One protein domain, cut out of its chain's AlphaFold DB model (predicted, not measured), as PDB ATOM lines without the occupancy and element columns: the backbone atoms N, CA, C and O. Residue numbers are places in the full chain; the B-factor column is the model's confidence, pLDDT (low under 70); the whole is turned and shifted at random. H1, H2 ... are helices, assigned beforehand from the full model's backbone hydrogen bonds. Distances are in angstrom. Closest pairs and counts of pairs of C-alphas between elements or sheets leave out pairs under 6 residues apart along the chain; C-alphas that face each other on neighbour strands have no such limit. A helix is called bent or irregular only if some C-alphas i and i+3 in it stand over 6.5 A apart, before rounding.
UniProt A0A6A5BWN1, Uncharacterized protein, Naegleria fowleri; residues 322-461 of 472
ATOM      1  N   THR A 322     153.528 137.288  43.529       86.12
ATOM      2  CA  THR A 322     154.588 137.470  44.533       86.12
ATOM      3  C   THR A 322     155.243 136.148  44.915       86.12
ATOM      4  O   THR A 322     156.466 136.053  44.956       86.12
ATOM      5  N   GLU A 323     154.450 135.104  45.135       87.12
ATOM      6  CA  GLU A 323     154.946 133.770  45.479       87.12
ATOM      7  C   GLU A 323     155.716 133.142  44.321       87.12
ATOM      8  O   GLU A 323     156.795 132.591  44.525       87.12
ATOM      9  N   SER A 324     155.192 133.293  43.104       86.62
ATOM     10  CA  SER A 324     155.867 132.851  41.883       86.62
ATOM     11  C   SER A 324     157.207 133.570  41.706       86.62
ATOM     12  O   SER A 324     158.221 132.939  41.417       86.62
ATOM     13  N   LEU A 325     157.246 134.887  41.947       89.38
ATOM     14  CA  LEU A 325     158.471 135.682  41.879       89.38
ATOM     15  C   LEU A 325     159.498 135.243  42.928       89.38
ATOM     16  O   LEU A 325     160.666 135.073  42.586       89.38
ATOM     17  N   LEU A 326     159.078 135.038  44.181       91.44
ATOM     18  CA  LEU A 326     159.958 134.541  45.241       91.44
ATOM     19  C   LEU A 326     160.499 133.155  44.887       91.44
ATOM     20  O   LEU A 326     161.703 132.930  44.991       91.44
ATOM     21  N   PHE A 327     159.644 132.256  44.400       91.25
ATOM     22  CA  PHE A 327     160.065 130.938  43.940       91.25
ATOM     23  C   PHE A 327     161.154 131.043  42.865       91.25
ATOM     24  O   PHE A 327     162.207 130.422  43.010       91.25
ATOM     25  N   TYR A 328     160.962 131.871  41.831       90.81
ATOM     26  CA  TYR A 328     161.977 132.081  40.795       90.81
ATOM     27  C   TYR A 328     163.257 132.719  41.337       90.81
ATOM     28  O   TYR A 328     164.348 132.255  41.008       90.81
ATOM     29  N   LEU A 329     163.145 133.739  42.188       94.12
ATOM     30  CA  LEU A 329     164.293 134.420  42.786       94.12
ATOM     31  C   LEU A 329     165.166 133.442  43.577       94.12
ATOM     32  O   LEU A 329     166.373 133.367  43.346       94.12
ATOM     33  N   PHE A 330     164.563 132.658  44.471       94.44
ATOM     34  CA  PHE A 330     165.299 131.688  45.279       94.44
ATOM     35  C   PHE A 330     165.775 130.482  44.467       94.44
ATOM     36  O   PHE A 330     166.843 129.956  44.765       94.44
ATOM     37  N   SER A 331     165.064 130.097  43.402       93.12
ATOM     38  CA  SER A 331     165.550 129.089  42.449       93.12
ATOM     39  C   SER A 331     166.831 129.556  41.757       93.12
ATOM     40  O   SER A 331     167.822 128.833  41.727       93.12
ATOM     41  N   ILE A 332     166.841 130.785  41.230       94.88
ATOM     42  CA  ILE A 332     168.010 131.362  40.552       94.88
ATOM     43  C   ILE A 332     169.166 131.516  41.541       94.88
ATOM     44  O   ILE A 332     170.290 131.131  41.220       94.88
ATOM     45  N   LEU A 333     168.909 132.024  42.749       95.19
ATOM     46  CA  LEU A 333     169.937 132.159  43.783       95.19
ATOM     47  C   LEU A 333     170.537 130.795  44.159       95.19
ATOM     48  O   LEU A 333     171.756 130.664  44.198       95.19
ATOM     49  N   SER A 334     169.692 129.779  44.347       95.56
ATOM     50  CA  SER A 334     170.113 128.414  44.675       95.56
ATOM     51  C   SER A 334     170.911 127.737  43.557       95.56
ATOM     52  O   SER A 334     171.755 126.896  43.849       95.56
ATOM     53  N   VAL A 335     170.628 128.037  42.286       95.38
ATOM     54  CA  VAL A 335     171.375 127.474  41.146       95.38
ATOM     55  C   VAL A 335     172.684 128.235  40.934       95.38
ATOM     56  O   VAL A 335     173.736 127.632  40.735       95.38
ATOM     57  N   THR A 336     172.651 129.566  40.998       96.06
ATOM     58  CA  THR A 336     173.840 130.404  40.775       96.06
ATOM     59  C   THR A 336     174.873 130.287  41.892       96.06
ATOM     60  O   THR A 336     176.065 130.427  41.623       96.06
ATOM     61  N   SER A 337     174.459 129.956  43.116       95.38
ATOM     62  CA  SER A 337     175.371 129.707  44.236       95.38
ATOM     63  C   SER A 337     176.272 128.485  44.052       95.38
ATOM     64  O   SER A 337     177.270 128.365  44.756       95.38
ATOM     65  N   ASP A 338     175.921 127.571  43.141       94.44
ATOM     66  CA  ASP A 338     176.713 126.372  42.835       94.44
ATOM     67  C   ASP A 338     177.841 126.652  41.826       94.44
ATOM     68  O   ASP A 338     178.650 125.772  41.527       94.44
ATOM     69  N   LEU A 339     177.946 127.888  41.320       95.44
ATOM     70  CA  LEU A 339     179.070 128.300  40.487       95.44
ATOM     71  C   LEU A 339     180.382 128.284  41.296       95.44
ATOM     72  O   LEU A 339     180.408 128.735  42.443       95.44
ATOM     73  N   PRO A 340     181.515 127.881  40.688       94.00
ATOM     74  CA  PRO A 340     182.789 127.668  41.389       94.00
ATOM     75  C   PRO A 340     183.386 128.927  42.040       94.00
ATOM     76  O   PRO A 340     184.333 128.827  42.812       94.00
ATOM     77  N   LYS A 341     182.848 130.113  41.733       94.56
ATOM     78  CA  LYS A 341     183.278 131.394  42.312       94.56
ATOM     79  C   LYS A 341     182.742 131.634  43.728       94.56
ATOM     80  O   LYS A 341     183.248 132.525  44.404       94.56
ATOM     81  N   PHE A 342     181.732 130.887  44.174       92.56
ATOM     82  CA  PHE A 342     181.127 131.071  45.493       92.56
ATOM     83  C   PHE A 342     181.691 130.087  46.530       92.56
ATOM     84  O   PHE A 342     181.975 128.932  46.208       92.56
ATOM     85  N   PRO A 343     181.847 130.505  47.800       94.19
ATOM     86  CA  PRO A 343     182.291 129.607  48.858       94.19
ATOM     87  C   PRO A 343     181.216 128.551  49.174       94.19
ATOM     88  O   PRO A 343     180.021 128.842  49.164       94.19
ATOM     89  N   ARG A 344     181.631 127.322  49.522       93.94
ATOM     90  CA  ARG A 344     180.713 126.179  49.747       93.94
ATOM     91  C   ARG A 344     179.606 126.452  50.771       93.94
ATOM     92  O   ARG A 344     178.488 125.978  50.597       93.94
ATOM     93  N   TRP A 345     179.897 127.219  51.822       95.50
ATOM     94  CA  TRP A 345     178.899 127.563  52.838       95.50
ATOM     95  C   TRP A 345     177.758 128.420  52.263       95.50
ATOM     96  O   TRP A 345     176.612 128.254  52.668       95.50
ATOM     97  N   PHE A 346     178.039 129.280  51.277       93.25
ATOM     98  CA  PHE A 346     177.029 130.108  50.616       93.25
ATOM     99  C   PHE A 346     176.090 129.264  49.740       93.25
ATOM    100  O   PHE A 346     174.876 129.462  49.777       93.25
ATOM    101  N   SER A 347     176.631 128.265  49.026       93.88
ATOM    102  CA  SER A 347     175.825 127.269  48.299       93.88
ATOM    103  C   SER A 347     174.829 126.568  49.225       93.88
ATOM    104  O   SER A 347     173.640 126.511  48.917       93.88
ATOM    105  N   LEU A 348     175.266 126.117  50.405       93.94
ATOM    106  CA  LEU A 348     174.369 125.459  51.357       93.94
ATOM    107  C   LEU A 348     173.305 126.418  51.916       93.94
ATOM    108  O   LEU A 348     172.120 126.087  51.918       93.94
ATOM    109  N   SER A 349     173.704 127.617  52.347       94.62
ATOM    110  CA  SER A 349     172.783 128.595  52.940       94.62
ATOM    111  C   SER A 349     171.739 129.110  51.948       94.62
ATOM    112  O   SER A 349     170.591 129.318  52.330       94.62
ATOM    113  N   SER A 350     172.100 129.285  50.675       93.75
ATOM    114  CA  SER A 350     171.169 129.751  49.636       93.75
ATOM    115  C   SER A 350     170.082 128.725  49.273       93.75
ATOM    116  O   SER A 350     168.993 129.113  48.851       93.75
ATOM    117  N   LYS A 351     170.337 127.427  49.502       95.44
ATOM    118  CA  LYS A 351     169.373 126.335  49.282       95.44
ATOM    119  C   LYS A 351     168.287 126.286  50.355       95.44
ATOM    120  O   LYS A 351     167.174 125.849  50.066       95.44
ATOM    121  N   LEU A 352     168.574 126.752  51.575       95.69
ATOM    122  CA  LEU A 352     167.616 126.703  52.684       95.69
ATOM    123  C   LEU A 352     166.327 127.493  52.383       95.69
ATOM    124  O   LEU A 352     165.261 126.880  52.461       95.69
ATOM    125  N   PRO A 353     166.356 128.785  51.984       93.75
ATOM    126  CA  PRO A 353     165.139 129.516  51.618       93.75
ATOM    127  C   PRO A 353     164.324 128.843  50.508       93.75
ATOM    128  O   PRO A 353     163.098 128.793  50.586       93.75
ATOM    129  N   PHE A 354     164.998 128.285  49.497       93.50
ATOM    130  CA  PHE A 354     164.339 127.581  48.399       93.50
ATOM    131  C   PHE A 354     163.602 126.323  48.886       93.50
ATOM    132  O   PHE A 354     162.418 126.146  48.589       93.50
ATOM    133  N   LEU A 355     164.260 125.492  49.703       95.00
ATOM    134  CA  LEU A 355     163.644 124.309  50.311       95.00
ATOM    135  C   LEU A 355     162.470 124.675  51.228       95.00
ATOM    136  O   LEU A 355     161.444 124.000  51.193       95.00
ATOM    137  N   TRP A 356     162.585 125.757  52.005       94.88
ATOM    138  CA  TRP A 356     161.498 126.250  52.854       94.88
ATOM    139  C   TRP A 356     160.272 126.677  52.049       94.88
ATOM    140  O   TRP A 356     159.150 126.337  52.424       94.88
ATOM    141  N   ILE A 357     160.465 127.372  50.925       93.00
ATOM    142  CA  ILE A 357     159.363 127.781  50.045       93.00
ATOM    143  C   ILE A 357     158.690 126.573  49.407       93.00
ATOM    144  O   ILE A 357     157.460 126.515  49.386       93.00
ATOM    145  N   ILE A 358     159.465 125.587  48.946       92.75
ATOM    146  CA  ILE A 358     158.903 124.333  48.433       92.75
ATOM    147  C   ILE A 358     158.100 123.630  49.527       92.75
ATOM    148  O   ILE A 358     156.946 123.274  49.299       92.75
ATOM    149  N   LEU A 359     158.670 123.457  50.722       94.50
ATOM    150  CA  LEU A 359     158.005 122.769  51.827       94.50
ATOM    151  C   LEU A 359     156.701 123.473  52.225       94.50
ATOM    152  O   LEU A 359     155.667 122.822  52.361       94.50
ATOM    153  N   PHE A 360     156.729 124.799  52.367       93.75
ATOM    154  CA  PHE A 360     155.541 125.591  52.677       93.75
ATOM    155  C   PHE A 360     154.483 125.483  51.572       93.75
ATOM    156  O   PHE A 360     153.308 125.237  51.863       93.75
ATOM    157  N   GLY A 361     154.900 125.593  50.307       92.62
ATOM    158  CA  GLY A 361     154.042 125.401  49.141       92.62
ATOM    159  C   GLY A 361     153.375 124.024  49.135       92.62
ATOM    160  O   GLY A 361     152.162 123.935  48.953       92.62
ATOM    161  N   MET A 362     154.128 122.964  49.439       94.31
ATOM    162  CA  MET A 362     153.627 121.588  49.515       94.31
ATOM    163  C   MET A 362     152.649 121.376  50.675       94.31
ATOM    164  O   MET A 362     151.570 120.824  50.464       94.31
ATOM    165  N   ILE A 363     152.962 121.851  51.887       94.81
ATOM    166  CA  ILE A 363     152.043 121.772  53.039       94.81
ATOM    167  C   ILE A 363     150.725 122.477  52.709       94.81
ATOM    168  O   ILE A 363     149.637 121.968  52.992       94.81
ATOM    169  N   ARG A 364     150.803 123.659  52.094       93.31
ATOM    170  CA  ARG A 364     149.624 124.427  51.699       93.31
ATOM    171  C   ARG A 364     148.823 123.738  50.598       93.31
ATOM    172  O   ARG A 364     147.593 123.709  50.693       93.31
ATOM    173  N   LEU A 365     149.490 123.186  49.587       94.44
ATOM    174  CA  LEU A 365     148.859 122.389  48.537       94.44
ATOM    175  C   LEU A 365     148.085 121.223  49.162       94.44
ATOM    176  O   LEU A 365     146.889 121.090  48.923       94.44
ATOM    177  N   MET A 366     148.728 120.443  50.037       95.38
ATOM    178  CA  MET A 366     148.093 119.317  50.729       95.38
ATOM    179  C   MET A 366     146.855 119.753  51.518       95.38
ATOM    180  O   MET A 366     145.803 119.132  51.390       95.38
ATOM    181  N   LYS A 367     146.938 120.856  52.274       95.44
ATOM    182  CA  LYS A 367     145.778 121.414  52.992       95.44
ATOM    183  C   LYS A 367     144.648 121.821  52.045       95.44
ATOM    184  O   LYS A 367     143.485 121.589  52.351       95.44
ATOM    185  N   THR A 368     144.973 122.440  50.911       94.94
ATOM    186  CA  THR A 368     143.989 122.886  49.907       94.94
ATOM    187  C   THR A 368     143.284 121.690  49.275       94.94
ATOM    188  O   THR A 368     142.056 121.624  49.298       94.94
ATOM    189  N   LYS A 369     144.051 120.688  48.830       95.50
ATOM    190  CA  LYS A 369     143.529 119.421  48.305       95.50
ATOM    191  C   LYS A 369     142.665 118.694  49.327       95.50
ATOM    192  O   LYS A 369     141.596 118.204  48.972       95.50
ATOM    193  N   GLN A 370     143.093 118.642  50.589       96.50
ATOM    194  CA  GLN A 370     142.332 117.997  51.657       96.50
ATOM    195  C   GLN A 370     140.980 118.683  51.875       96.50
ATOM    196  O   GLN A 370     139.961 118.000  51.897       96.50
ATOM    197  N   ILE A 371     140.960 120.016  51.975       97.56
ATOM    198  CA  ILE A 371     139.723 120.789  52.151       97.56
ATOM    199  C   ILE A 371     138.765 120.564  50.980       97.56
ATOM    200  O   ILE A 371     137.605 120.218  51.190       97.56
ATOM    201  N   LEU A 372     139.261 120.661  49.745       97.25
ATOM    202  CA  LEU A 372     138.437 120.420  48.562       97.25
ATOM    203  C   LEU A 372     137.919 118.971  48.514       97.25
ATOM    204  O   LEU A 372     136.764 118.740  48.171       97.25
ATOM    205  N   THR A 373     138.740 117.995  48.912       96.75
ATOM    206  CA  THR A 373     138.350 116.574  48.974       96.75
ATOM    207  C   THR A 373     137.277 116.329  50.031       96.75
ATOM    208  O   THR A 373     136.329 115.584  49.780       96.75
ATOM    209  N   HIS A 374     137.384 116.957  51.202       97.19
ATOM    210  CA  HIS A 374     136.372 116.874  52.254       97.19
ATOM    211  C   HIS A 374     135.042 117.475  51.794       97.19
ATOM    212  O   HIS A 374     134.010 116.814  51.910       97.19
ATOM    213  N   ALA A 375     135.073 118.676  51.205       97.19
ATOM    214  CA  ALA A 375     133.889 119.314  50.638       97.19
ATOM    215  C   ALA A 375     133.249 118.437  49.547       97.19
ATOM    216  O   ALA A 375     132.048 118.181  49.586       97.19
ATOM    217  N   ARG A 376     134.059 117.885  48.632       97.25
ATOM    218  CA  ARG A 376     133.606 116.945  47.594       97.25
ATOM    219  C   ARG A 376     132.934 115.720  48.198       97.25
ATOM    220  O   ARG A 376     131.811 115.410  47.833       97.25
ATOM    221  N   THR A 377     133.588 115.064  49.154       95.56
ATOM    222  CA  THR A 377     133.079 113.834  49.779       95.56
ATOM    223  C   THR A 377     131.757 114.083  50.502       95.56
ATOM    224  O   THR A 377     130.836 113.275  50.386       95.56
ATOM    225  N   LEU A 378     131.635 115.206  51.214       93.75
ATOM    226  CA  LEU A 378     130.379 115.608  51.841       93.75
ATOM    227  C   LEU A 378     129.272 115.780  50.795       93.75
ATOM    228  O   LEU A 378     128.219 115.159  50.921       93.75
ATOM    229  N   MET A 379     129.529 116.558  49.742       93.62
ATOM    230  CA  MET A 379     128.552 116.807  48.680       93.62
ATOM    231  C   MET A 379     128.145 115.525  47.950       93.62
ATOM    232  O   MET A 379     126.960 115.316  47.708       93.62
ATOM    233  N   THR A 380     129.094 114.632  47.663       94.44
ATOM    234  CA  THR A 380     128.825 113.310  47.084       94.44
ATOM    235  C   THR A 380     127.887 112.499  47.977       94.44
ATOM    236  O   THR A 380     126.914 111.946  47.474       94.44
ATOM    237  N   ARG A 381     128.135 112.444  49.296       91.69
ATOM    238  CA  ARG A 381     127.277 111.703  50.240       91.69
ATOM    239  C   ARG A 381     125.855 112.245  50.252       91.69
ATOM    240  O   ARG A 381     124.911 111.472  50.155       91.69
ATOM    241  N   VAL A 382     125.707 113.563  50.339       89.50
ATOM    242  CA  VAL A 382     124.388 114.200  50.355       89.50
ATOM    243  C   VAL A 382     123.652 113.948  49.042       89.50
ATOM    244  O   VAL A 382     122.511 113.498  49.057       89.50
ATOM    245  N   LEU A 383     124.284 114.217  47.900       90.81
ATOM    246  CA  LEU A 383     123.624 114.072  46.606       90.81
ATOM    247  C   LEU A 383     123.277 112.612  46.294       90.81
ATOM    248  O   LEU A 383     122.249 112.360  45.677       90.81
ATOM    249  N   MET A 384     124.068 111.648  46.772       91.88
ATOM    250  CA  MET A 384     123.741 110.222  46.677       91.88
ATOM    251  C   MET A 384     122.475 109.857  47.469       91.88
ATOM    252  O   MET A 384     121.715 108.996  47.037       91.88
ATOM    253  N   LEU A 385     122.224 110.518  48.603       89.06
ATOM    254  CA  LEU A 385     121.002 110.328  49.392       89.06
ATOM    255  C   LEU A 385     119.788 110.998  48.743       89.06
ATOM    256  O   LEU A 385     118.696 110.439  48.764       89.06
ATOM    257  N   LEU A 386     119.980 112.187  48.168       87.50
ATOM    258  CA  LEU A 386     118.922 112.921  47.466       87.50
ATOM    259  C   LEU A 386     118.546 112.264  46.132       87.50
ATOM    260  O   LEU A 386     117.383 112.293  45.733       87.50
ATOM    261  N   HIS A 387     119.517 111.655  45.452       89.94
ATOM    262  CA  HIS A 387     119.357 111.095  44.114       89.94
ATOM    263  C   HIS A 387     120.024 109.712  44.000       89.94
ATOM    264  O   HIS A 387     121.040 109.562  43.313       89.94
ATOM    265  N   PRO A 388     119.443 108.667  44.618       91.12
ATOM    266  CA  PRO A 388     120.038 107.327  44.647       91.12
ATOM    267  C   PRO A 388     120.135 106.659  43.266       91.12
ATOM    268  O   PRO A 388     120.843 105.670  43.105       91.12
ATOM    269  N   THR A 389     119.434 107.183  42.258       93.62
ATOM    270  CA  THR A 389     119.431 106.657  40.885       93.62
ATOM    271  C   THR A 389     120.578 107.180  40.018       93.62
ATOM    272  O   THR A 389     120.740 106.710  38.892       93.62
ATOM    273  N   LEU A 390     121.347 108.172  40.481       92.75
ATOM    274  CA  LEU A 390     122.451 108.734  39.704       92.75
ATOM    275  C   LEU A 390     123.661 107.800  39.696       92.75
ATOM    276  O   LEU A 390     124.059 107.238  40.714       92.75
ATOM    277  N   THR A 391     124.299 107.685  38.534       94.56
ATOM    278  CA  THR A 391     125.580 106.977  38.418       94.56
ATOM    279  C   THR A 391     126.706 107.765  39.093       94.56
ATOM    280  O   THR A 391     126.658 108.993  39.177       94.56
ATOM    281  N   THR A 392     127.783 107.084  39.504       94.12
ATOM    282  CA  THR A 392     128.963 107.731  40.113       94.12
ATOM    283  C   THR A 392     129.556 108.834  39.231       94.12
ATOM    284  O   THR A 392     129.976 109.865  39.743       94.12
ATOM    285  N   HIS A 393     129.555 108.649  37.907       93.44
ATOM    286  CA  HIS A 393     130.053 109.655  36.966       93.44
ATOM    287  C   HIS A 393     129.158 110.905  36.921       93.44
ATOM    288  O   HIS A 393     129.658 112.025  36.966       93.44
ATOM    289  N   GLN A 394     127.833 110.729  36.857       93.81
ATOM    290  CA  GLN A 394     126.890 111.855  36.907       93.81
ATOM    291  C   GLN A 394     126.992 112.600  38.240       93.81
ATOM    292  O   GLN A 394     126.985 113.827  38.266       93.81
ATOM    293  N   LEU A 395     127.145 111.860  39.338       94.88
ATOM    294  CA  LEU A 395     127.319 112.428  40.666       94.88
ATOM    295  C   LEU A 395     128.601 113.267  40.763       94.88
ATOM    296  O   LEU A 395     128.546 114.389  41.253       94.88
ATOM    297  N   ASP A 396     129.739 112.769  40.269       95.19
ATOM    298  CA  ASP A 396     130.999 113.526  40.288       95.19
ATOM    299  C   ASP A 396     130.941 114.786  39.410       95.19
ATOM    300  O   ASP A 396     131.452 115.835  39.804       95.19
ATOM    301  N   SER A 397     130.254 114.713  38.266       94.88
ATOM    302  CA  SER A 397     129.971 115.866  37.402       94.88
ATOM    303  C   SER A 397     129.135 116.934  38.120       94.88
ATOM    304  O   SER A 397     129.510 118.110  38.136       94.88
ATOM    305  N   ILE A 398     128.045 116.539  38.787       96.00
ATOM    306  CA  ILE A 398     127.186 117.465  39.540       96.00
ATOM    307  C   ILE A 398     127.944 118.061  40.727       96.00
ATOM    308  O   ILE A 398     127.899 119.269  40.938       96.00
ATOM    309  N   VAL A 399     128.684 117.244  41.481       97.06
ATOM    310  CA  VAL A 399     129.492 117.719  42.612       97.06
ATOM    311  C   VAL A 399     130.553 118.711  42.139       97.06
ATOM    312  O   VAL A 399     130.712 119.766  42.751       97.06
ATOM    313  N   SER A 400     131.250 118.414  41.041       97.31
ATOM    314  CA  SER A 400     132.243 119.318  40.450       97.31
ATOM    315  C   SER A 400     131.605 120.632  40.011       97.31
ATOM    316  O   SER A 400     132.127 121.698  40.330       97.31
ATOM    317  N   SER A 401     130.438 120.563  39.369       97.31
ATOM    318  CA  SER A 401     129.649 121.732  38.972       97.31
ATOM    319  C   SER A 401     129.229 122.573  40.176       97.31
ATOM    320  O   SER A 401     129.317 123.800  40.139       97.31
ATOM    321  N   LEU A 402     128.817 121.938  41.270       97.12
ATOM    322  CA  LEU A 402     128.392 122.633  42.477       97.12
ATOM    323  C   LEU A 402     129.576 123.336  43.144       97.12
ATOM    324  O   LEU A 402     129.526 124.545  43.347       97.12
ATOM    325  N   LEU A 403     130.678 122.617  43.387       97.88
ATOM    326  CA  LEU A 403     131.900 123.184  43.972       97.88
ATOM    327  C   LEU A 403     132.484 124.318  43.117       97.88
ATOM    328  O   LEU A 403     132.984 125.299  43.661       97.88
ATOM    329  N   PHE A 404     132.370 124.226  41.791       98.00
ATOM    330  CA  PHE A 404     132.800 125.270  40.859       98.00
ATOM    331  C   PHE A 404     132.030 126.590  40.996       98.00
ATOM    332  O   PHE A 404     132.482 127.620  40.502       98.00
ATOM    333  N   ARG A 405     130.879 126.595  41.664       97.56
ATOM    334  CA  ARG A 405     130.097 127.810  41.929       97.56
ATOM    335  C   ARG A 405     130.309 128.352  43.331       97.56
ATOM    336  O   ARG A 405     129.850 129.447  43.616       97.56
ATOM    337  N   LEU A 406     130.993 127.617  44.201       97.06
ATOM    338  CA  LEU A 406     131.208 128.041  45.577       97.06
ATOM    339  C   LEU A 406     132.396 129.000  45.699       97.06
ATOM    340  O   LEU A 406     133.379 128.904  44.946       97.06
ATOM    341  N   THR A 407     132.305 129.908  46.674       96.94
ATOM    342  CA  THR A 407     133.444 130.730  47.106       96.94
ATOM    343  C   THR A 407     134.402 129.919  47.975       96.94
ATOM    344  O   THR A 407     134.101 128.799  48.402       96.94
ATOM    345  N   ASP A 408     135.575 130.487  48.250       96.75
ATOM    346  CA  ASP A 408     136.581 129.829  49.081       96.75
ATOM    347  C   ASP A 408     136.043 129.563  50.501       96.75
ATOM    348  O   ASP A 408     136.236 128.469  51.034       96.75
ATOM    349  N   GLU A 409     135.292 130.507  51.079       95.88
ATOM    350  CA  GLU A 409     134.701 130.386  52.418       95.88
ATOM    351  C   GLU A 409     133.653 129.273  52.484       95.88
ATOM    352  O   GLU A 409     133.575 128.544  53.470       95.88
ATOM    353  N   GLU A 410     132.851 129.116  51.433       96.19
ATOM    354  CA  GLU A 410     131.823 128.076  51.365       96.19
ATOM    355  C   GLU A 410     132.443 126.683  51.251       96.19
ATOM    356  O   GLU A 410     132.013 125.755  51.938       96.19
ATOM    357  N   ILE A 411     133.492 126.526  50.437       97.62
ATOM    358  CA  ILE A 411     134.236 125.263  50.332       97.62
ATOM    359  C   ILE A 411     134.887 124.920  51.680       97.62
ATOM    360  O   ILE A 411     134.843 123.768  52.125       97.62
ATOM    361  N   GLU A 412     135.470 125.908  52.361       97.12
ATOM    362  CA  GLU A 412     136.044 125.729  53.695       97.12
ATOM    363  C   GLU A 412     134.990 125.336  54.731       97.12
ATOM    364  O   GLU A 412     135.222 124.400  55.500       97.12
ATOM    365  N   TYR A 413     133.824 125.983  54.714       95.25
ATOM    366  CA  TYR A 413     132.708 125.661  55.597       95.25
ATOM    367  C   TYR A 413     132.224 124.218  55.395       95.25
ATOM    368  O   TYR A 413     132.128 123.456  56.359       95.25
ATOM    369  N   LEU A 414     132.019 123.789  54.144       95.19
ATOM    370  CA  LEU A 414     131.654 122.403  53.828       95.19
ATOM    371  C   LEU A 414     132.707 121.402  54.325       95.19
ATOM    372  O   LEU A 414     132.374 120.350  54.872       95.19
ATOM    373  N   SER A 415     133.992 121.727  54.181       96.50
ATOM    374  CA  SER A 415     135.079 120.885  54.687       96.50
ATOM    375  C   SER A 415     135.116 120.808  56.215       96.50
ATOM    376  O   SER A 415     135.398 119.744  56.772       96.50
ATOM    377  N   GLN A 416     134.885 121.922  56.913       95.00
ATOM    378  CA  GLN A 416     134.800 121.940  58.376       95.00
ATOM    379  C   GLN A 416     133.638 121.070  58.840       95.00
ATOM    380  O   GLN A 416     133.812 120.196  59.690       95.00
ATOM    381  N   TRP A 417     132.492 121.208  58.184       91.12
ATOM    382  CA  TRP A 417     131.318 120.429  58.518       91.12
ATOM    383  C   TRP A 417     131.499 118.926  58.302       91.12
ATOM    384  O   TRP A 417     131.084 118.121  59.137       91.12
ATOM    385  N   TYR A 418     132.174 118.529  57.222       92.25
ATOM    386  CA  TYR A 418     132.555 117.135  56.999       92.25
ATOM    387  C   TYR A 418     133.336 116.553  58.189       92.25
ATOM    388  O   TYR A 418     133.070 115.429  58.628       92.25
ATOM    389  N   ASN A 419     134.278 117.321  58.745       91.81
ATOM    390  CA  ASN A 419     135.047 116.900  59.915       91.81
ATOM    391  C   ASN A 419     134.159 116.758  61.157       91.81
ATOM    392  O   ASN A 419     134.302 115.782  61.895       91.81
ATOM    393  N   ASP A 420     133.231 117.689  61.372       88.69
ATOM    394  CA  ASP A 420     132.319 117.658  62.517       88.69
ATOM    395  C   ASP A 420     131.352 116.470  62.451       88.69
ATOM    396  O   ASP A 420     131.167 115.766  63.443       88.69
ATOM    397  N   GLN A 421     130.801 116.171  61.271       83.25
ATOM    398  CA  GLN A 421     129.942 115.000  61.056       83.25
ATOM    399  C   GLN A 421     130.692 113.690  61.325       83.25
ATOM    400  O   GLN A 421     130.202 112.825  62.056       83.25
ATOM    401  N   ASN A 422     131.917 113.557  60.806       83.12
ATOM    402  CA  ASN A 422     132.741 112.371  61.054       83.12
ATOM    403  C   ASN A 422     133.110 112.217  62.538       83.12
ATOM    404  O   ASN A 422     133.175 111.092  63.034       83.12
ATOM    405  N   ARG A 423     133.315 113.323  63.266       78.25
ATOM    406  CA  ARG A 423     133.533 113.296  64.722       78.25
ATOM    407  C   ARG A 423     132.286 112.846  65.478       78.25
ATOM    408  O   ARG A 423     132.407 112.100  66.446       78.25
ATOM    409  N   MET A 424     131.103 113.269  65.039       70.19
ATOM    410  CA  MET A 424     129.848 112.984  65.738       70.19
ATOM    411  C   MET A 424     129.229 111.613  65.422       70.19
ATOM    412  O   MET A 424     128.261 111.247  66.087       70.19
ATOM    413  N   LYS A 425     129.769 110.841  64.459       71.25
ATOM    414  CA  LYS A 425     129.282 109.501  64.042       71.25
ATOM    415  C   LYS A 425     127.755 109.407  63.834       71.25
ATOM    416  O   LYS A 425     127.181 108.328  63.950       71.25
ATOM    417  N   LYS A 426     127.078 110.523  63.557       62.94
ATOM    418  CA  LYS A 426     125.627 110.585  63.365       62.94
ATOM    419  C   LYS A 426     125.340 111.158  61.991       62.94
ATOM    420  O   LYS A 426     125.651 112.314  61.735       62.94
ATOM    421  N   GLU A 427     124.708 110.362  61.142       61.50
ATOM    422  CA  GLU A 427     124.126 110.826  59.886       61.50
ATOM    423  C   GLU A 427     122.893 111.669  60.209       61.50
ATOM    424  O   GLU A 427     121.806 111.144  60.432       61.50
ATOM    425  N   ASN A 428     123.055 112.988  60.307       65.81
ATOM    426  CA  ASN A 428     121.906 113.879  60.429       65.81
ATOM    427  C   ASN A 428     121.706 114.640  59.116       65.81
ATOM    428  O   ASN A 428     122.105 115.798  58.990       65.81
ATOM    429  N   ASN A 429     121.112 113.954  58.136       68.88
ATOM    430  CA  ASN A 429     120.817 114.481  56.796       68.88
ATOM    431  C   ASN A 429     119.965 115.756  56.842       68.88
ATOM    432  O   ASN A 429     120.139 116.646  56.011       68.88
ATOM    433  N   ASN A 430     119.116 115.883  57.865       78.38
ATOM    434  CA  ASN A 430     118.286 117.065  58.083       78.38
ATOM    435  C   ASN A 430     119.134 118.331  58.224       78.38
ATOM    436  O   ASN A 430     118.780 119.359  57.657       78.38
ATOM    437  N   LYS A 431     120.318 118.239  58.848       80.94
ATOM    438  CA  LYS A 431     121.197 119.402  59.008       80.94
ATOM    439  C   LYS A 431     121.720 119.932  57.671       80.94
ATOM    440  O   LYS A 431     121.906 121.135  57.546       80.94
ATOM    441  N   PHE A 432     121.952 119.065  56.676       80.94
ATOM    442  CA  PHE A 432     122.342 119.502  55.327       80.94
ATOM    443  C   PHE A 432     121.262 120.328  54.658       80.94
ATOM    444  O   PHE A 432     121.528 121.426  54.165       80.94
ATOM    445  N   HIS A 433     120.037 119.816  54.701       82.69
ATOM    446  CA  HIS A 433     118.893 120.554  54.206       82.69
ATOM    447  C   HIS A 433     118.730 121.881  54.958       82.69
ATOM    448  O   HIS A 433     118.604 122.917  54.318       82.69
ATOM    449  N   GLU A 434     118.835 121.876  56.289       86.75
ATOM    450  CA  GLU A 434     118.786 123.086  57.120       86.75
ATOM    451  C   GLU A 434     119.865 124.108  56.740       86.75
ATOM    452  O   GLU A 434     119.552 125.290  56.660       86.75
ATOM    453  N   MET A 435     121.104 123.693  56.446       87.06
ATOM    454  CA  MET A 435     122.153 124.616  55.985       87.06
ATOM    455  C   MET A 435     121.809 125.228  54.626       87.06
ATOM    456  O   MET A 435     121.932 126.440  54.462       87.06
ATOM    457  N   ILE A 436     121.377 124.418  53.652       86.50
ATOM    458  CA  ILE A 436     120.966 124.949  52.346       86.50
ATOM    459  C   ILE A 436     119.810 125.931  52.522       86.50
ATOM    460  O   ILE A 436     119.865 127.030  51.978       86.50
ATOM    461  N   GLN A 437     118.792 125.567  53.304       90.31
ATOM    462  CA  GLN A 437     117.664 126.452  53.578       90.31
ATOM    463  C   GLN A 437     118.120 127.726  54.281       90.31
ATOM    464  O   GLN A 437     117.692 128.808  53.896       90.31
ATOM    465  N   HIS A 438     119.050 127.625  55.232       90.38
ATOM    466  CA  HIS A 438     119.649 128.780  55.882       90.38
ATOM    467  C   HIS A 438     120.303 129.708  54.853       90.38
ATOM    468  O   HIS A 438     119.926 130.872  54.794       90.38
ATOM    469  N   TYR A 439     121.176 129.203  53.978       90.31
ATOM    470  CA  TYR A 439     121.806 130.013  52.929       90.31
ATOM    471  C   TYR A 439     120.813 130.602  51.930       90.31
ATOM    472  O   TYR A 439     120.992 131.735  51.499       90.31
ATOM    473  N   ILE A 440     119.753 129.875  51.584       91.69
ATOM    474  CA  ILE A 440     118.691 130.359  50.695       91.69
ATOM    475  C   ILE A 440     117.821 131.427  51.375       91.69
ATOM    476  O   ILE A 440     117.315 132.317  50.692       91.69
ATOM    477  N   SER A 441     117.648 131.348  52.694       91.25
ATOM    478  CA  SER A 441     116.854 132.286  53.500       91.25
ATOM    479  C   SER A 441     117.649 133.479  54.044       91.25
ATOM    480  O   SER A 441     117.049 134.432  54.531       91.25
ATOM    481  N   ASP A 442     118.981 133.439  53.974       91.50
ATOM    482  CA  ASP A 442     119.870 134.474  54.506       91.50
ATOM    483  C   ASP A 442     119.889 135.715  53.599       91.50
ATOM    484  O   ASP A 442     120.804 135.937  52.805       91.50
ATOM    485  N   GLU A 443     118.854 136.545  53.721       89.19
ATOM    486  CA  GLU A 443     118.732 137.808  52.983       89.19
ATOM    487  C   GLU A 443     119.815 138.833  53.360       89.19
ATOM    488  O   GLU A 443     120.066 139.762  52.592       89.19
ATOM    489  N   SER A 444     120.506 138.647  54.495       90.19
ATOM    490  CA  SER A 444     121.623 139.515  54.893       90.19
ATOM    491  C   SER A 444     122.820 139.394  53.945       90.19
ATOM    492  O   SER A 444     123.603 140.334  53.803       90.19
ATOM    493  N   ASN A 445     122.933 138.261  53.243       91.56
ATOM    494  CA  ASN A 445     123.926 138.027  52.208       91.56
ATOM    495  C   ASN A 445     123.244 137.637  50.892       91.56
ATOM    496  O   ASN A 445     123.246 136.476  50.475       91.56
ATOM    497  N   LEU A 446     122.689 138.645  50.210       91.00
ATOM    498  CA  LEU A 446     121.993 138.485  48.929       91.00
ATOM    499  C   LEU A 446     122.812 137.678  47.906       91.00
ATOM    500  O   LEU A 446     122.263 136.823  47.212       91.00
ATOM    501  N   SER A 447     124.128 137.914  47.843       92.56
ATOM    502  CA  SER A 447     125.033 137.202  46.939       92.56
ATOM    503  C   SER A 447     125.013 135.691  47.176       92.56
ATOM    504  O   SER A 447     124.807 134.916  46.238       92.56
ATOM    505  N   ARG A 448     125.192 135.269  48.432       94.56
ATOM    506  CA  ARG A 448     125.132 133.860  48.834       94.56
ATOM    507  C   ARG A 448     123.744 133.280  48.577       94.56
ATOM    508  O   ARG A 448     123.634 132.221  47.964       94.56
ATOM    509  N   CYS A 449     122.699 133.994  48.991       94.81
ATOM    510  CA  CYS A 449     121.308 133.583  48.825       94.81
ATOM    511  C   CYS A 449     120.968 133.257  47.365       94.81
ATOM    512  O   CYS A 449     120.507 132.153  47.062       94.81
ATOM    513  N   ILE A 450     121.236 134.183  46.442       96.12
ATOM    514  CA  ILE A 450     120.936 133.996  45.017       96.12
ATOM    515  C   ILE A 450     121.754 132.845  44.435       96.12
ATOM    516  O   ILE A 450     121.202 131.998  43.732       96.12
ATOM    517  N   ARG A 451     123.046 132.761  44.761       96.00
ATOM    518  CA  ARG A 451     123.915 131.692  44.262       96.00
ATOM    519  C   ARG A 451     123.417 130.309  44.669       96.00
ATOM    520  O   ARG A 451     123.326 129.421  43.824       96.00
ATOM    521  N   TRP A 452     123.021 130.134  45.929       95.81
ATOM    522  CA  TRP A 452     122.452 128.872  46.403       95.81
ATOM    523  C   TRP A 452     121.067 128.582  45.821       95.81
ATOM    524  O   TRP A 452     120.786 127.421  45.534       95.81
ATOM    525  N   LYS A 453     120.237 129.600  45.546       95.88
ATOM    526  CA  LYS A 453     118.987 129.428  44.780       95.88
ATOM    527  C   LYS A 453     119.259 128.913  43.364       95.88
ATOM    528  O   LYS A 453     118.594 127.975  42.930       95.88
ATOM    529  N   ILE A 454     120.256 129.470  42.668       96.19
ATOM    530  CA  ILE A 454     120.672 129.009  41.331       96.19
ATOM    531  C   ILE A 454     121.171 127.565  41.408       96.19
ATOM    532  O   ILE A 454     120.707 126.722  40.646       96.19
ATOM    533  N   ILE A 455     122.070 127.259  42.349       95.69
ATOM    534  CA  ILE A 455     122.605 125.905  42.555       95.69
ATOM    535  C   ILE A 455     121.474 124.908  42.817       95.69
ATOM    536  O   ILE A 455     121.432 123.846  42.196       95.69
ATOM    537  N   GLN A 456     120.549 125.248  43.715       94.62
ATOM    538  CA  GLN A 456     119.433 124.381  44.059       94.62
ATOM    539  C   GLN A 456     118.543 124.129  42.840       94.62
ATOM    540  O   GLN A 456     118.266 122.976  42.515       94.62
ATOM    541  N   HIS A 457     118.149 125.188  42.132       94.56
ATOM    542  CA  HIS A 457     117.325 125.088  40.930       94.56
ATOM    543  C   HIS A 457     118.000 124.259  39.831       94.56
ATOM    544  O   HIS A 457     117.346 123.439  39.192       94.56
ATOM    545  N   ARG A 458     119.308 124.446  39.628       93.00
ATOM    546  CA  ARG A 458     120.060 123.811  38.541       93.00
ATOM    547  C   ARG A 458     120.477 122.371  38.794       93.00
ATOM    548  O   ARG A 458     120.630 121.649  37.820       93.00
ATOM    549  N   PHE A 459     120.759 121.999  40.040       92.38
ATOM    550  CA  PHE A 459     121.472 120.753  40.337       92.38
ATOM    551  C   PHE A 459     120.811 119.886  41.411       92.38
ATOM    552  O   PHE A 459     121.195 118.727  41.547       92.38
ATOM    553  N   ILE A 460     119.861 120.426  42.188       88.31
ATOM    554  CA  ILE A 460     119.256 119.724  43.334       88.31
ATOM    555  C   ILE A 460     117.765 119.448  43.101       88.31
ATOM    556  O   ILE A 460     117.318 118.316  43.249       88.31
ATOM    557  N   SER A 461     116.974 120.465  42.752       84.56
ATOM    558  CA  SER A 461     115.508 120.345  42.686       84.56
ATOM    559  C   SER A 461     115.001 119.761  41.368       84.56
ATOM    560  O   SER A 461     114.066 118.966  41.367       84.56
TER     561      SER A 461
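What this domain is: This is residues 322 to 461 of the 472 residues of an uncharacterized protein of Naegleria fowleri (UniProt A0A6A5BWN1). One very long helix, H2, makes a shaft; H1 folds back beside its first part as a helical hairpin, and a head of four shorter helices gathers round its other end. In that head H3 and H4 cross the shaft, while H5 and H6 pack on each other near its tip; between hairpin and head, residues 362 to 367 of H2 stand free. The printed part has 140 residues with six named helices, in the order H1 to H6, and no named strand, and its class is all helix. It is extended, with a radius of gyration of the C-alphas of 22.3 A, and spans 69 by 33 by 29 A.

How they stand to each other: Start at H1, residues 322 to 336, and go on to H2, residues 344 to 386, the hub. The two form a hairpin and touch through residues 347 to 357 of H2, closest at the C-alphas of Ser 334 and Lys 351, 5.1 A apart; they run opposite ways at a steep tilt of 37 degrees, only just past shallow. Next comes H3, residues 392 to 403, which touches residues 375 to 384 of H2 at a steep tilt of 66 degrees, with the C-alphas of Met 379 and Val 399 closest at 6.2 A. H4, residues 408 to 424, touches residues 371 to 378 of H2, closest at the C-alphas of Ala 375 and Ser 415, 4.5 A; at 71 degrees it is only just about perpendicular. H5, residues 429 to 441, touches H6, residues 443 to 461, at a steep tilt of 53 degrees, opposite ways, with the C-alphas of Ile 440 and Cys 449 closest at 4.6 A. H3 and H6 only just touch, with 3 pairs of C-alphas within 8 A, the closest being those of Ile 398 and Phe 459 at 6.6 A. H4 and H5 are apart. In H1, H3, H4 and H5 every O i to N i+4 pair is within hydrogen-bond range; in H2 it is 36 of 39, in H6 12 of 15.

Where its parts are: Find C-alpha 322 at (154.588, 137.470, 44.533), where H1 begins. H2 runs 63.2 A from C-alpha 344 at (180.713, 126.179, 49.747) to C-alpha 386 at (118.922, 112.921, 47.466). H4 is 24.6 A long. H6 is irregular, with C-alphas 444 and 447 9.0 A apart, has a kink of 45 degrees near residue 450, and ends at C-alpha 461 at (115.508, 120.345, 42.686).

The domain as a whole: The C-alphas of Lys 341 and Ser 461 are the two farthest apart, at 68.7 A. The printed part has no cut and no long link. Its mean pLDDT is 91.9; look for values under 70 at residues 426 to 429.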